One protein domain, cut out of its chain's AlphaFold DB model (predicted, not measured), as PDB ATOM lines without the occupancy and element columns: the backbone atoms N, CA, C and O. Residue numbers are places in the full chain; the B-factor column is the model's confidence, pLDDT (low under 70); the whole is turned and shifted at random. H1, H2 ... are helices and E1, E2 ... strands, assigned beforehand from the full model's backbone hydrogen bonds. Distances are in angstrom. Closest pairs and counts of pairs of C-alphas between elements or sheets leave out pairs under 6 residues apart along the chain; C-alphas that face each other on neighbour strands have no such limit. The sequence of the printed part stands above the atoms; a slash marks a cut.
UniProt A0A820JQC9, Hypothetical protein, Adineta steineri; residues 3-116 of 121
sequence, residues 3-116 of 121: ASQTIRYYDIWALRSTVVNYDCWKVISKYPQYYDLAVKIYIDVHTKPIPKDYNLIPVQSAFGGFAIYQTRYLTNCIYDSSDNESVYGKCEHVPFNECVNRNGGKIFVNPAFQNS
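What this domain is: This is residues 3 to 116 of the 121 residues of the protein "Hypothetical protein" of Adineta steineri (UniProt A0A820JQC9). Little regular structure: loops join a helix pair, H1 and H2, at one end to a small sheet and H3 towards the other. Of 114 printed residues, 44 are in three named helices and three strands, E1 H1 H2 E2 H3 E3; the class and the sheet, E1 E3 E2, are mixed. It is compact, 45 by 35 by 23 A, radius of gyration of the C-alphas 14.5 A.

Where its parts are: Find E1, residues 3 to 5, from C-alpha 3 at (-33.598, -44.262, 50.805). Then come H1, 24 to 28; H2, 32 to 44; E2, 57 to 59; H3, 93 to 102. E3, 107 to 116, bends by 81 degrees at residue 112, ending at (-30.637, -40.354, 58.480).

How they stand to each other: E3 neighbours parallel E1, N 4 and O 113 2.9 A apart, and antiparallel E2, N 57 and O 109 3.0 A apart. H3 only grazes the sheet. H1 and H2 touch, closest C-alphas Ile 28 and Ala 38, 5.5 A. Every O i to N i+4 pair is within hydrogen-bond range in H1 and H3, 7 of 9 in H2.

The domain as a whole: Links E1 to H1, H2 to E2 and E2 to H3 are long. The printed part has no cut; no printed residue is under pLDDT 70.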
ATOM      1  N   ALA A   3     -33.319 -44.593  49.422       97.44
ATOM      2  CA  ALA A   3     -33.598 -44.262  50.805       97.44
ATOM      3  C   ALA A   3     -34.388 -42.953  50.944       97.44
ATOM      4  O   ALA A   3     -34.481 -42.144  50.015       97.44
ATOM      5  N   SER A   4     -34.961 -42.771  52.129       96.75
ATOM      6  CA  SER A   4     -35.592 -41.541  52.597       96.75
ATOM      7  C   SER A   4     -35.021 -41.138  53.966       96.75
ATOM      8  O   SER A   4     -34.120 -41.789  54.495       96.75
ATOM      9  N   GLN A   5     -35.535 -40.057  54.548       95.50
ATOM     10  CA  GLN A   5     -35.089 -39.511  55.831       95.50
ATOM     11  C   GLN A   5     -36.273 -39.234  56.755       95.50
ATOM     12  O   GLN A   5     -37.402 -39.048  56.297       95.50
ATOM     13  N   THR A   6     -36.018 -39.214  58.065       93.19
ATOM     14  CA  THR A   6     -37.092 -39.111  59.067       93.19
ATOM     15  C   THR A   6     -37.707 -37.714  59.167       93.19
ATOM     16  O   THR A   6     -38.914 -37.620  59.385       93.19
ATOM     17  N   ILE A   7     -36.925 -36.640  58.992       93.94
ATOM     18  CA  ILE A   7     -37.409 -35.256  59.161       93.94
ATOM     19  C   ILE A   7     -37.616 -34.562  57.816       93.94
ATOM     20  O   ILE A   7     -38.639 -33.911  57.610       93.94
ATOM     21  N   ARG A   8     -36.666 -34.677  56.885       94.12
ATOM     22  CA  ARG A   8     -36.782 -34.045  55.564       94.12
ATOM     23  C   ARG A   8     -36.025 -34.826  54.503       94.12
ATOM     24  O   ARG A   8     -34.847 -35.121  54.681       94.12
ATOM     25  N   TYR A   9     -36.682 -35.120  53.384       96.06
ATOM     26  CA  TYR A   9     -36.000 -35.679  52.224       96.06
ATOM     27  C   TYR A   9     -35.063 -34.620  51.632       96.06
ATOM     28  O   TYR A   9     -35.531 -33.621  51.086       96.06
ATOM     29  N   TYR A  10     -33.749 -34.792  51.795       94.88
ATOM     30  CA  TYR A  10     -32.784 -33.720  51.517       94.88
ATOM     31  C   TYR A  10     -32.301 -33.693  50.058       94.88
ATOM     32  O   TYR A  10     -31.911 -32.643  49.553       94.88
ATOM     33  N   ASP A  11     -32.308 -34.842  49.379       96.12
ATOM     34  CA  ASP A  11     -31.624 -35.032  48.097       96.12
ATOM     35  C   ASP A  11     -32.494 -34.627  46.896       96.12
ATOM     36  O   ASP A  11     -32.939 -35.446  46.084       96.12
ATOM     37  N   ILE A  12     -32.779 -33.326  46.814       97.50
ATOM     38  CA  ILE A  12     -33.560 -32.728  45.723       97.50
ATOM     39  C   ILE A  12     -32.782 -32.739  44.404       97.50
ATOM     40  O   ILE A  12     -33.389 -32.843  43.339       97.50
ATOM     41  N   TRP A  13     -31.447 -32.699  44.445       97.44
ATOM     42  CA  TRP A  13     -30.642 -32.654  43.226       97.44
ATOM     43  C   TRP A  13     -30.773 -33.936  42.395       97.44
ATOM     44  O   TRP A  13     -30.932 -33.849  41.172       97.44
ATOM     45  N   ALA A  14     -30.818 -35.103  43.048       98.06
ATOM     46  CA  ALA A  14     -31.051 -36.387  42.386       98.06
ATOM     47  C   ALA A  14     -32.528 -36.657  42.046       98.06
ATOM     48  O   ALA A  14     -32.816 -37.574  41.268       98.06
ATOM     49  N   LEU A  15     -33.473 -35.905  42.625       98.19
ATOM     50  CA  LEU A  15     -34.907 -36.153  42.479       98.19
ATOM     51  C   LEU A  15     -35.415 -35.724  41.100       98.19
ATOM     52  O   LEU A  15     -35.293 -34.564  40.710       98.19
ATOM     53  N   ARG A  16     -36.061 -36.643  40.381       98.25
ATOM     54  CA  ARG A  16     -36.880 -36.339  39.202       98.25
ATOM     55  C   ARG A  16     -38.256 -36.972  39.371       98.25
ATOM     56  O   ARG A  16     -38.358 -38.190  39.486       98.25
ATOM     57  N   SER A  17     -39.291 -36.145  39.459       96.44
ATOM     58  CA  SER A  17     -40.696 -36.525  39.628       96.44
ATOM     59  C   SER A  17     -41.605 -35.594  38.817       96.44
ATOM     60  O   SER A  17     -41.140 -34.677  38.144       96.44
ATOM     61  N   THR A  18     -42.925 -35.774  38.909       94.88
ATOM     62  CA  THR A  18     -43.895 -34.840  38.310       94.88
ATOM     63  C   THR A  18     -43.836 -33.434  38.911       94.88
ATOM     64  O   THR A  18     -44.246 -32.485  38.252       94.88
ATOM     65  N   VAL A  19     -43.335 -33.294  40.143       93.00
ATOM     66  CA  VAL A  19     -43.235 -32.011  40.858       93.00
ATOM     67  C   VAL A  19     -41.864 -31.364  40.657       93.00
ATOM     68  O   VAL A  19     -41.778 -30.161  40.431       93.00
ATOM     69  N   VAL A  20     -40.794 -32.159  40.710       96.50
ATOM     70  CA  VAL A  20     -39.413 -31.692  40.528       96.50
ATOM     71  C   VAL A  20     -38.856 -32.358  39.281       96.50
ATOM     72  O   VAL A  20     -38.424 -33.500  39.345       96.50
ATOM     73  N   ASN A  21     -38.879 -31.664  38.145       96.56
ATOM     74  CA  ASN A  21     -38.359 -32.179  36.871       96.56
ATOM     75  C   ASN A  21     -37.294 -31.256  36.260       96.56
ATOM     76  O   ASN A  21     -37.269 -31.003  35.058       96.56
ATOM     77  N   TYR A  22     -36.445 -30.690  37.109       96.19
ATOM     78  CA  TYR A  22     -35.386 -29.765  36.723       96.19
ATOM     79  C   TYR A  22     -34.133 -30.024  37.563       96.19
ATOM     80  O   TYR A  22     -34.200 -30.654  38.617       96.19
ATOM     81  N   ASP A  23     -32.985 -29.531  37.102       96.62
ATOM     82  CA  ASP A  23     -31.765 -29.493  37.909       96.62
ATOM     83  C   ASP A  23     -31.773 -28.234  38.789       96.62
ATOM     84  O   ASP A  23     -31.717 -27.111  38.280       96.62
ATOM     85  N   CYS A  24     -31.905 -28.410  40.109       96.44
ATOM     86  CA  CYS A  24     -32.063 -27.294  41.041       96.44
ATOM     87  C   CYS A  24     -30.852 -26.355  41.049       96.44
ATOM     88  O   CYS A  24     -31.039 -25.140  41.063       96.44
ATOM     89  N   TRP A  25     -29.625 -26.874  40.964       95.94
ATOM     90  CA  TRP A  25     -28.419 -26.045  41.008       95.94
ATOM     91  C   TRP A  25     -28.170 -25.310  39.696       95.94
ATOM     92  O   TRP A  25     -27.757 -24.149  39.720       95.94
ATOM     93  N   LYS A  26     -28.516 -25.921  38.556       95.44
ATOM     94  CA  LYS A  26     -28.521 -25.235  37.255       95.44
ATOM     95  C   LYS A  26     -29.536 -24.092  37.196       95.44
ATOM     96  O   LYS A  26     -29.326 -23.113  36.486       95.44
ATOM     97  N   VAL A  27     -30.662 -24.213  37.900       95.31
ATOM     98  CA  VAL A  27     -31.657 -23.135  37.985       95.31
ATOM     99  C   VAL A  27     -31.197 -22.048  38.957       95.31
ATOM    100  O   VAL A  27     -31.204 -20.878  38.588       95.31
ATOM    101  N   ILE A  28     -30.745 -22.417  40.160       96.25
ATOM    102  CA  ILE A  28     -30.287 -21.473  41.195       96.25
ATOM    103  C   ILE A  28     -29.101 -20.630  40.709       96.25
ATOM    104  O   ILE A  28     -29.064 -19.429  40.973       96.25
ATOM    105  N   SER A  29     -28.172 -21.212  39.940       94.25
ATOM    106  CA  SER A  29     -26.998 -20.499  39.410       94.25
ATOM    107  C   SER A  29     -27.346 -19.310  38.504       94.25
ATOM    108  O   SER A  29     -26.536 -18.398  38.353       94.25
ATOM    109  N   LYS A  30     -28.564 -19.269  37.947       94.56
ATOM    110  CA  LYS A  30     -29.070 -18.146  37.137       94.56
ATOM    111  C   LYS A  30     -29.468 -16.929  37.977       94.56
ATOM    112  O   LYS A  30     -29.676 -15.855  37.417       94.56
ATOM    113  N   TYR A  31     -29.568 -17.077  39.299       95.62
ATOM    114  CA  TYR A  31     -30.049 -16.048  40.221       95.62
ATOM    115  C   TYR A  31     -29.036 -15.735  41.336       95.62
ATOM    116  O   TYR A  31     -29.395 -15.789  42.513       95.62
ATOM    117  N   PRO A  32     -27.782 -15.356  41.021       95.31
ATOM    118  CA  PRO A  32     -26.744 -15.155  42.036       95.31
ATOM    119  C   PRO A  32     -27.097 -14.062  43.058       95.31
ATOM    120  O   PRO A  32     -26.783 -14.195  44.234       95.31
ATOM    121  N   GLN A  33     -27.803 -13.006  42.640       97.88
ATOM    122  CA  GLN A  33     -28.244 -11.924  43.535       97.88
ATOM    123  C   GLN A  33     -29.403 -12.329  44.462       97.88
ATOM    124  O   GLN A  33     -29.660 -11.655  45.452       97.88
ATOM    125  N   TYR A  34     -30.099 -13.426  44.149       97.31
ATOM    126  CA  TYR A  34     -31.249 -13.934  44.901       97.31
ATOM    127  C   TYR A  34     -31.009 -15.367  45.380       97.31
ATOM    128  O   TYR A  34     -31.964 -16.129  45.518       97.31
ATOM    129  N   TYR A  35     -29.746 -15.737  45.613       96.06
ATOM    130  CA  TYR A  35     -29.337 -17.114  45.891       96.06
ATOM    131  C   TYR A  35     -30.184 -17.769  46.991       96.06
ATOM    132  O   TYR A  35     -30.807 -18.799  46.743       96.06
ATOM    133  N   ASP A  36     -30.314 -17.130  48.156       97.69
ATOM    134  CA  ASP A  36     -31.079 -17.681  49.285       97.69
ATOM    135  C   ASP A  36     -32.570 -17.863  48.968       97.69
ATOM    136  O   ASP A  36     -33.204 -18.826  49.402       97.69
ATOM    137  N   LEU A  37     -33.155 -16.935  48.206       98.06
ATOM    138  CA  LEU A  37     -34.551 -17.037  47.782       98.06
ATOM    139  C   LEU A  37     -34.727 -18.154  46.745       98.06
ATOM    140  O   LEU A  37     -35.699 -18.904  46.812       98.06
ATOM    141  N   ALA A  38     -33.781 -18.294  45.817       97.69
ATOM    142  CA  ALA A  38     -33.780 -19.361  44.828       97.69
ATOM    143  C   ALA A  38     -33.622 -20.737  45.496       97.69
ATOM    144  O   ALA A  38     -34.371 -21.651  45.163       97.69
ATOM    145  N   VAL A  39     -32.732 -20.883  46.484       97.31
ATOM    146  CA  VAL A  39     -32.608 -22.112  47.291       97.31
ATOM    147  C   VAL A  39     -33.939 -22.450  47.961       97.31
ATOM    148  O   VAL A  39     -34.424 -23.574  47.825       97.31
ATOM    149  N   LYS A  40     -34.601 -21.469  48.586       97.56
ATOM    150  CA  LYS A  40     -35.916 -21.691  49.202       97.56
ATOM    151  C   LYS A  40     -36.945 -22.211  48.200       97.56
ATOM    152  O   LYS A  40     -37.631 -23.191  48.476       97.56
ATOM    153  N   ILE A  41     -37.044 -21.569  47.036       97.25
ATOM    154  CA  ILE A  41     -38.049 -21.876  46.006       97.25
ATOM    155  C   ILE A  41     -37.770 -23.195  45.284       97.25
ATOM    156  O   ILE A  41     -38.714 -23.891  44.929       97.25
ATOM    157  N   TYR A  42     -36.507 -23.537  45.033       97.19
ATOM    158  CA  TYR A  42     -36.163 -24.685  44.188       97.19
ATOM    159  C   TYR A  42     -35.716 -25.922  44.966       97.19
ATOM    160  O   TYR A  42     -35.686 -27.004  44.377       97.19
ATOM    161  N   ILE A  43     -35.389 -25.778  46.255       96.88
ATOM    162  CA  ILE A  43     -34.956 -26.867  47.140       96.88
ATOM    163  C   ILE A  43     -35.877 -26.954  48.361       96.88
ATOM    164  O   ILE A  43     -36.576 -27.955  48.510       96.88
ATOM    165  N   ASP A  44     -35.940 -25.925  49.212       95.94
ATOM    166  CA  ASP A  44     -36.564 -26.059  50.544       95.94
ATOM    167  C   ASP A  44     -38.071 -26.355  50.500       95.94
ATOM    168  O   ASP A  44     -38.603 -27.100  51.325       95.94
ATOM    169  N   VAL A  45     -38.798 -25.823  49.515       96.12
ATOM    170  CA  VAL A  45     -40.225 -26.156  49.344       96.12
ATOM    171  C   VAL A  45     -40.461 -27.628  48.990       96.12
ATOM    172  O   VAL A  45     -41.587 -28.105  49.142       96.12
ATOM    173  N   HIS A  46     -39.431 -28.357  48.558       95.88
ATOM    174  CA  HIS A  46     -39.496 -29.773  48.202       95.88
ATOM    175  C   HIS A  46     -38.858 -30.697  49.250       95.88
ATOM    176  O   HIS A  46     -39.097 -31.903  49.203       95.88
ATOM    177  N   THR A  47     -38.124 -30.167  50.236       94.56
ATOM    178  CA  THR A  47     -37.526 -30.955  51.329       94.56
ATOM    179  C   THR A  47     -38.560 -31.283  52.411       94.56
ATOM    180  O   THR A  47     -38.582 -30.733  53.511       94.56
ATOM    181  N   LYS A  48     -39.488 -32.187  52.087       91.38
ATOM    182  CA  LYS A  48     -40.598 -32.576  52.971       91.38
ATOM    183  C   LYS A  48     -40.323 -33.897  53.701       91.38
ATOM    184  O   LYS A  48     -39.635 -34.757  53.144       91.38
ATOM    185  N   PRO A  49     -40.854 -34.088  54.923       91.44
ATOM    186  CA  PRO A  49     -40.913 -35.410  55.538       91.44
ATOM    187  C   PRO A  49     -41.777 -36.338  54.684       91.44
ATOM    188  O   PRO A  49     -42.806 -35.921  54.148       91.44
ATOM    189  N   ILE A  50     -41.380 -37.606  54.599       93.19
ATOM    190  CA  ILE A  50     -42.176 -38.652  53.955       93.19
ATOM    191  C   ILE A  50     -42.570 -39.663  55.040       93.19
ATOM    192  O   ILE A  50     -41.677 -40.265  55.642       93.19
ATOM    193  N   PRO A  51     -43.873 -39.847  55.334       94.06
ATOM    194  CA  PRO A  51     -44.317 -40.808  56.340       94.06
ATOM    195  C   PRO A  51     -43.794 -42.217  56.040       94.06
ATOM    196  O   PRO A  51     -43.896 -42.693  54.911       94.06
ATOM    197  N   LYS A  52     -43.228 -42.894  57.045       95.12
ATOM    198  CA  LYS A  52     -42.576 -44.208  56.865       95.12
ATOM    199  C   LYS A  52     -43.524 -45.311  56.383       95.12
ATOM    200  O   LYS A  52     -43.078 -46.318  55.850       95.12
ATOM    201  N   ASP A  53     -44.814 -45.141  56.648       95.69
ATOM    202  CA  ASP A  53     -45.912 -46.048  56.321       95.69
ATOM    203  C   ASP A  53     -46.497 -45.793  54.925       95.69
ATOM    204  O   ASP A  53     -47.381 -46.522  54.477       95.69
ATOM    205  N   TYR A  54     -45.989 -44.788  54.212       95.81
ATOM    206  CA  TYR A  54     -46.398 -44.504  52.849       95.81
ATOM    207  C   TYR A  54     -45.874 -45.568  51.873       95.81
ATOM    208  O   TYR A  54     -44.793 -46.137  52.044       95.81
ATOM    209  N   ASN A  55     -46.643 -45.825  50.814       97.31
ATOM    210  CA  ASN A  55     -46.250 -46.765  49.764       97.31
ATOM    211  C   ASN A  55     -44.981 -46.304  49.028       97.31
ATOM    212  O   ASN A  55     -44.625 -45.125  49.050       97.31
ATOM    213  N   LEU A  56     -44.336 -47.233  48.309       97.69
ATOM    214  CA  LEU A  56     -43.243 -46.906  47.388       97.69
ATOM    215  C   LEU A  56     -43.671 -45.793  46.423       97.69
ATOM    216  O   LEU A  56     -44.673 -45.927  45.719       97.69
ATOM    217  N   ILE A  57     -42.884 -44.721  46.368       97.38
ATOM    218  CA  ILE A  57     -43.198 -43.538  45.564       97.38
ATOM    219  C   ILE A  57     -42.453 -43.650  44.231       97.38
ATOM    220  O   ILE A  57     -41.219 -43.578  44.237       97.38
ATOM    221  N   PRO A  58     -43.147 -43.844  43.093       98.06
ATOM    222  CA  PRO A  58     -42.500 -43.934  41.790       98.06
ATOM    223  C   PRO A  58     -41.946 -42.572  41.362       98.06
ATOM    224  O   PRO A  58     -42.628 -41.553  41.456       98.06
ATOM    225  N   VAL A  59     -40.715 -42.570  40.859       98.25
ATOM    226  CA  VAL A  59     -40.000 -41.371  40.398       98.25
ATOM    227  C   VAL A  59     -39.178 -41.707  39.154       98.25
ATOM    228  O   VAL A  59     -38.876 -42.875  38.907       98.25
ATOM    229  N   GLN A  60     -38.795 -40.703  38.361       98.44
ATOM    230  CA  GLN A  60     -37.819 -40.915  37.290       98.44
ATOM    231  C   GLN A  60     -36.402 -41.092  37.858       98.44
ATOM    232  O   GLN A  60     -35.641 -41.913  37.354       98.44
ATOM    233  N   SER A  61     -36.051 -40.369  38.925       98.56
ATOM    234  CA  SER A  61     -34.753 -40.480  39.599       98.56
ATOM    235  C   SER A  61     -34.867 -40.097  41.075       98.56
ATOM    236  O   SER A  61     -35.677 -39.245  41.431       98.56
ATOM    237  N   ALA A  62     -34.062 -40.735  41.921       98.19
ATOM    238  CA  ALA A  62     -33.802 -40.370  43.313       98.19
ATOM    239  C   ALA A  62     -32.517 -41.079  43.779       98.19
ATOM    240  O   ALA A  62     -32.061 -42.026  43.128       98.19
ATOM    241  N   PHE A  63     -31.956 -40.667  44.914       97.75
ATOM    242  CA  PHE A  63     -30.868 -41.402  45.564       97.75
ATOM    243  C   PHE A  63     -30.998 -41.374  47.088       97.75
ATOM    244  O   PHE A  63     -31.077 -42.435  47.707       97.75
ATOM    245  N   GLY A  64     -31.091 -40.189  47.695       95.19
ATOM    246  CA  GLY A  64     -31.358 -40.052  49.130       95.19
ATOM    247  C   GLY A  64     -30.250 -40.643  50.006       95.19
ATOM    248  O   GLY A  64     -30.525 -41.093  51.112       95.19
ATOM    249  N   GLY A  65     -29.017 -40.715  49.498       95.62
ATOM    250  CA  GLY A  65     -27.836 -41.216  50.206       95.62
ATOM    251  C   GLY A  65     -27.616 -42.733  50.142       95.62
ATOM    252  O   GLY A  65     -26.507 -43.190  50.411       95.62
ATOM    253  N   PHE A  66     -28.627 -43.534  49.785       96.69
ATOM    254  CA  PHE A  66     -28.463 -44.982  49.622       96.69
ATOM    255  C   PHE A  66     -29.491 -45.565  48.649       96.69
ATOM    256  O   PHE A  66     -30.682 -45.272  48.734       96.69
ATOM    257  N   ALA A  67     -29.064 -46.467  47.763       97.56
ATOM    258  CA  ALA A  67     -29.956 -47.122  46.812       97.56
ATOM    259  C   ALA A  67     -29.605 -48.597  46.575       97.56
ATOM    260  O   ALA A  67     -28.442 -48.990  46.574       97.56
ATOM    261  N   ILE A  68     -30.638 -49.406  46.329       98.00
ATOM    262  CA  ILE A  68     -30.535 -50.816  45.935       98.00
ATOM    263  C   ILE A  68     -31.116 -50.970  44.531       98.00
ATOM    264  O   ILE A  68     -32.297 -50.672  44.300       98.00
ATOM    265  N   TYR A  69     -30.303 -51.486  43.611       98.19
ATOM    266  CA  TYR A  69     -30.673 -51.755  42.224       98.19
ATOM    267  C   TYR A  69     -30.628 -53.251  41.926       98.19
ATOM    268  O   TYR A  69     -29.808 -53.984  42.473       98.19
ATOM    269  N   GLN A  70     -31.485 -53.706  41.012       98.12
ATOM    270  CA  GLN A  70     -31.333 -55.039  40.435       98.12
ATOM    271  C   GLN A  70     -30.279 -54.967  39.329       98.12
ATOM    272  O   GLN A  70     -30.439 -54.208  38.373       98.12
ATOM    273  N   THR A  71     -29.231 -55.782  39.442       98.06
ATOM    274  CA  THR A  71     -28.059 -55.754  38.551       98.06
ATOM    275  C   THR A  71     -28.411 -55.930  37.075       98.06
ATOM    276  O   THR A  71     -27.799 -55.290  36.227       98.06
ATOM    277  N   ARG A  72     -29.455 -56.712  36.759       98.31
ATOM    278  CA  ARG A  72     -29.944 -56.914  35.382       98.31
ATOM    279  C   ARG A  72     -30.344 -55.629  34.644       98.31
ATOM    280  O   ARG A  72     -30.385 -55.641  33.421       98.31
ATOM    281  N   TYR A  73     -30.645 -54.545  35.363       98.56
ATOM    282  CA  TYR A  73     -31.004 -53.255  34.766       98.56
ATOM    283  C   TYR A  73     -29.825 -52.276  34.684       98.56
ATOM    284  O   TYR A  73     -30.007 -51.154  34.223       98.56
ATOM    285  N   LEU A  74     -28.625 -52.672  35.122       98.38
ATOM    286  CA  LEU A  74     -27.454 -51.788  35.204       98.38
ATOM    287  C   LEU A  74     -26.536 -51.848  33.976       98.38
ATOM    288  O   LEU A  74     -25.538 -51.131  33.932       98.38
ATOM    289  N   THR A  75     -26.835 -52.693  32.986       98.06
ATOM    290  CA  THR A  75     -25.997 -52.858  31.790       98.06
ATOM    291  C   THR A  75     -25.753 -51.512  31.101       98.06
ATOM    292  O   THR A  75     -26.701 -50.842  30.695       98.06
ATOM    293  N   ASN A  76     -24.475 -51.137  30.960       97.81
ATOM    294  CA  ASN A  76     -24.002 -49.877  30.367       97.81
ATOM    295  C   ASN A  76     -24.494 -48.590  31.059       97.81
ATOM    296  O   ASN A  76     -24.415 -47.512  30.471       97.81
ATOM    297  N   CYS A  77     -24.986 -48.674  32.298       98.38
ATOM    298  CA  CYS A  77     -25.330 -47.491  33.076       98.38
ATOM    299  C   CYS A  77     -24.095 -46.948  33.785       98.38
ATOM    300  O   CYS A  77     -23.421 -47.663  34.524       98.38
ATOM    301  N   ILE A  78     -23.815 -45.667  33.555       97.56
ATOM    302  CA  ILE A  78     -22.673 -44.960  34.126       97.56
ATOM    303  C   ILE A  78     -23.157 -43.733  34.888       97.56
ATOM    304  O   ILE A  78     -24.140 -43.097  34.505       97.56
ATOM    305  N   TYR A  79     -22.458 -43.420  35.971       97.44
ATOM    306  CA  TYR A  79     -22.571 -42.123  36.620       97.44
ATOM    307  C   TYR A  79     -21.875 -41.087  35.744       97.44
ATOM    308  O   TYR A  79     -20.730 -41.288  35.339       97.44
ATOM    309  N   ASP A  80     -22.574 -40.002  35.432       95.94
ATOM    310  CA  ASP A  80     -22.071 -38.952  34.554       95.94
ATOM    311  C   ASP A  80     -22.534 -37.584  35.054       95.94
ATOM    312  O   ASP A  80     -23.720 -37.264  34.996       95.94
ATOM    313  N   SER A  81     -21.600 -36.767  35.531       96.00
ATOM    314  CA  SER A  81     -21.872 -35.397  35.973       96.00
ATOM    315  C   SER A  81     -21.627 -34.347  34.885       96.00
ATOM    316  O   SER A  81     -21.788 -33.154  35.147       96.00
ATOM    317  N   SER A  82     -21.268 -34.754  33.658       94.12
ATOM    318  CA  SER A  82     -20.947 -33.815  32.582       94.12
ATOM    319  C   SER A  82     -22.168 -32.991  32.153       94.12
ATOM    320  O   SER A  82     -23.198 -33.514  31.712       94.12
ATOM    321  N   ASP A  83     -22.044 -31.673  32.290       91.69
ATOM    322  CA  ASP A  83     -22.958 -30.676  31.738       91.69
ATOM    323  C   ASP A  83     -22.155 -29.405  31.429       91.69
ATOM    324  O   ASP A  83     -21.621 -28.766  32.332       91.69
ATOM    325  N   ASN A  84     -22.074 -29.037  30.150       88.44
ATOM    326  CA  ASN A  84     -21.336 -27.850  29.705       88.44
ATOM    327  C   ASN A  84     -22.088 -26.539  29.994       88.44
ATOM    328  O   ASN A  84     -21.535 -25.458  29.809       88.44
ATOM    329  N   GLU A  85     -23.350 -26.616  30.423       85.19
ATOM    330  CA  GLU A  85     -24.204 -25.458  30.703       85.19
ATOM    331  C   GLU A  85     -24.361 -25.170  32.205       85.19
ATOM    332  O   GLU A  85     -25.056 -24.224  32.582       85.19
ATOM    333  N   SER A  86     -23.760 -25.986  33.075       87.94
ATOM    334  CA  SER A  86     -23.844 -25.847  34.530       87.94
ATOM    335  C   SER A  86     -22.451 -25.786  35.138       87.94
ATOM    336  O   SER A  86     -21.635 -26.681  34.943       87.94
ATOM    337  N   VAL A  87     -22.198 -24.761  35.956       85.12
ATOM    338  CA  VAL A  87     -20.942 -24.632  36.718       85.12
ATOM    339  C   VAL A  87     -20.762 -25.794  37.705       85.12
ATOM    340  O   VAL A  87     -19.638 -26.155  38.039       85.12
ATOM    341  N   TYR A  88     -21.865 -26.402  38.147       88.19
ATOM    342  CA  TYR A  88     -21.871 -27.526  39.085       88.19
ATOM    343  C   TYR A  88     -21.918 -28.893  38.387       88.19
ATOM    344  O   TYR A  88     -21.940 -29.919  39.064       88.19
ATOM    345  N   GLY A  89     -21.978 -28.923  37.051       93.56
ATOM    346  CA  GLY A  89     -22.390 -30.113  36.311       93.56
ATOM    347  C   GLY A  89     -23.870 -30.446  36.542       93.56
ATOM    348  O   GLY A  89     -24.656 -29.603  36.990       93.56
ATOM    349  N   LYS A  90     -24.246 -31.688  36.237       94.75
ATOM    350  CA  LYS A  90     -25.551 -32.284  36.575       94.75
ATOM    351  C   LYS A  90     -25.373 -33.347  37.658       94.75
ATOM    352  O   LYS A  90     -24.294 -33.923  37.776       94.75
ATOM    353  N   CYS A  91     -26.436 -33.664  38.394       97.31
ATOM    354  CA  CYS A  91     -26.402 -34.797  39.321       97.31
ATOM    355  C   CYS A  91     -26.201 -36.108  38.552       97.31
ATOM    356  O   CYS A  91     -27.031 -36.481  37.723       97.31
ATOM    357  N   GLU A  92     -25.132 -36.829  38.868       97.50
ATOM    358  CA  GLU A  92     -24.704 -38.064  38.218       97.50
ATOM    359  C   GLU A  92     -25.695 -39.221  38.384       97.50
ATOM    360  O   GLU A  92     -25.767 -40.110  37.532       97.50
ATOM    361  N   HIS A  93     -26.500 -39.196  39.450       98.25
ATOM    362  CA  HIS A  93     -27.548 -40.184  39.688       98.25
ATOM    363  C   HIS A  93     -28.700 -40.077  38.685       98.25
ATOM    364  O   HIS A  93     -29.349 -41.083  38.405       98.25
ATOM    365  N   VAL A  94     -28.954 -38.891  38.121       98.19
ATOM    366  CA  VAL A  94     -30.055 -38.673  37.170       98.19
ATOM    367  C   VAL A  94     -29.850 -39.450  35.864       98.19
ATOM    368  O   VAL A  94     -30.685 -40.310  35.579       98.19
ATOM    369  N   PRO A  95     -28.758 -39.267  35.094       97.94
ATOM    370  CA  PRO A  95     -28.535 -40.044  33.871       97.94
ATOM    371  C   PRO A  95     -28.327 -41.539  34.152       97.94
ATOM    372  O   PRO A  95     -28.714 -42.380  33.336       97.94
ATOM    373  N   PHE A  96     -27.766 -41.896  35.314       98.62
ATOM    374  CA  PHE A  96     -27.673 -43.290  35.741       98.62
ATOM    375  C   PHE A  96     -29.071 -43.914  35.884       98.62
ATOM    376  O   PHE A  96     -29.355 -44.955  35.292       98.62
ATOM    377  N   ASN A  97     -29.974 -43.252  36.609       98.62
ATOM    378  CA  ASN A  97     -31.352 -43.704  36.800       98.62
ATOM    379  C   ASN A  97     -32.161 -43.692  35.496       98.62
ATOM    380  O   ASN A  97     -32.954 -44.604  35.259       98.62
ATOM    381  N   GLU A  98     -31.936 -42.721  34.611       98.19
ATOM    382  CA  GLU A  98     -32.504 -42.725  33.259       98.19
ATOM    383  C   GLU A  98     -32.066 -43.959  32.468       98.19
ATOM    384  O   GLU A  98     -32.899 -44.605  31.830       98.19
ATOM    385  N   CYS A  99     -30.790 -44.343  32.543       98.62
ATOM    386  CA  CYS A  99     -30.309 -45.583  31.942       98.62
ATOM    387  C   CYS A  99     -31.008 -46.817  32.533       98.62
ATOM    388  O   CYS A  99     -31.487 -47.662  31.776       98.62
ATOM    389  N   VAL A 100     -31.150 -46.886  33.861       98.69
ATOM    390  CA  VAL A 100     -31.887 -47.970  34.530       98.69
ATOM    391  C   VAL A 100     -33.332 -48.048  34.028       98.69
ATOM    392  O   VAL A 100     -33.811 -49.140  33.724       98.69
ATOM    393  N   ASN A 101     -34.011 -46.906  33.879       98.31
ATOM    394  CA  ASN A 101     -35.368 -46.844  33.331       98.31
ATOM    395  C   ASN A 101     -35.421 -47.298  31.862       98.31
ATOM    396  O   ASN A 101     -36.304 -48.074  31.498       98.31
ATOM    397  N   ARG A 102     -34.459 -46.883  31.020       98.44
ATOM    398  CA  ARG A 102     -34.348 -47.349  29.620       98.44
ATOM    399  C   ARG A 102     -34.139 -48.859  29.526       98.44
ATOM    400  O   ARG A 102     -34.673 -49.485  28.618       98.44
ATOM    401  N   ASN A 103     -33.428 -49.443  30.488       98.50
ATOM    402  CA  ASN A 103     -33.233 -50.888  30.597       98.50
ATOM    403  C   ASN A 103     -34.466 -51.628  31.166       98.50
ATOM    404  O   ASN A 103     -34.410 -52.835  31.389       98.50
ATOM    405  N   GLY A 104     -35.585 -50.934  31.413       98.38
ATOM    406  CA  GLY A 104     -36.827 -51.512  31.937       98.38
ATOM    407  C   GLY A 104     -36.896 -51.600  33.464       98.38
ATOM    408  O   GLY A 104     -37.857 -52.153  34.008       98.38
ATOM    409  N   GLY A 105     -35.896 -51.063  34.166       98.31
ATOM    410  CA  GLY A 105     -35.956 -50.843  35.604       98.31
ATOM    411  C   GLY A 105     -36.950 -49.737  35.966       98.31
ATOM    412  O   GLY A 105     -37.453 -49.010  35.114       98.31
ATOM    413  N   LYS A 106     -37.259 -49.623  37.256       98.38
ATOM    414  CA  LYS A 106     -38.099 -48.553  37.804       98.38
ATOM    415  C   LYS A 106     -37.466 -48.027  39.080       98.38
ATOM    416  O   LYS A 106     -36.980 -48.818  39.898       98.38
ATOM    417  N   ILE A 107     -37.500 -46.713  39.261       98.56
ATOM    418  CA  ILE A 107     -36.979 -46.055  40.456       98.56
ATOM    419  C   ILE A 107     -38.129 -45.725  41.405       98.56
ATOM    420  O   ILE A 107     -39.212 -45.306  40.999       98.56
ATOM    421  N   PHE A 108     -37.878 -45.951  42.691       98.50
ATOM    422  CA  PHE A 108     -38.825 -45.675  43.762       98.50
ATOM    423  C   PHE A 108     -38.082 -45.118  44.964       98.50
ATOM    424  O   PHE A 108     -37.067 -45.707  45.350       98.50
ATOM    425  N   VAL A 109     -38.638 -44.088  45.595       98.12
ATOM    426  CA  VAL A 109     -38.297 -43.734  46.978       98.12
ATOM    427  C   VAL A 109     -39.044 -44.695  47.895       98.12
ATOM    428  O   VAL A 109     -40.253 -44.879  47.738       98.12
ATOM    429  N   ASN A 110     -38.329 -45.341  48.819       97.94
ATOM    430  CA  ASN A 110     -38.926 -46.195  49.840       97.94
ATOM    431  C   ASN A 110     -38.970 -45.442  51.182       97.94
ATOM    432  O   ASN A 110     -37.930 -45.323  51.830       97.94
ATOM    433  N   PRO A 111     -40.147 -44.964  51.627       96.88
ATOM    434  CA  PRO A 111     -40.275 -44.202  52.871       96.88
ATOM    435  C   PRO A 111     -39.865 -44.980  54.127       96.88
ATOM    436  O   PRO A 111     -39.401 -44.381  55.094       96.88
ATOM    437  N   ALA A 112     -39.986 -46.312  54.106       96.75
ATOM    438  CA  ALA A 112     -39.561 -47.177  55.203       96.75
ATOM    439  C   ALA A 112     -38.043 -47.433  55.216       96.75
ATOM    440  O   ALA A 112     -37.509 -47.928  56.209       96.75
ATOM    441  N   PHE A 113     -37.333 -47.111  54.130       96.94
ATOM    442  CA  PHE A 113     -35.891 -47.303  54.026       96.94
ATOM    443  C   PHE A 113     -35.145 -46.026  54.426       96.94
ATOM    444  O   PHE A 113     -34.713 -45.252  53.575       96.94
ATOM    445  N   GLN A 114     -35.040 -45.780  55.732       95.00
ATOM    446  CA  GLN A 114     -34.487 -44.537  56.276       95.00
ATOM    447  C   GLN A 114     -33.005 -44.676  56.642       95.00
ATOM    448  O   GLN A 114     -32.617 -45.669  57.256       95.00
ATOM    449  N   ASN A 115     -32.183 -43.685  56.283       94.19
ATOM    450  CA  ASN A 115     -30.729 -43.705  56.516       94.19
ATOM    451  C   ASN A 115     -30.178 -42.517  57.329       94.19
ATOM    452  O   ASN A 115     -29.012 -42.554  57.712       94.19
ATOM    453  N   SER A 116     -30.982 -41.485  57.603       93.12
ATOM    454  CA  SER A 116     -30.637 -40.354  58.480       93.12
ATOM    455  C   SER A 116     -31.885 -39.535  58.855       93.12
ATOM    456  O   SER A 116     -33.016 -39.890  58.496       93.12
TER     457      SER A 116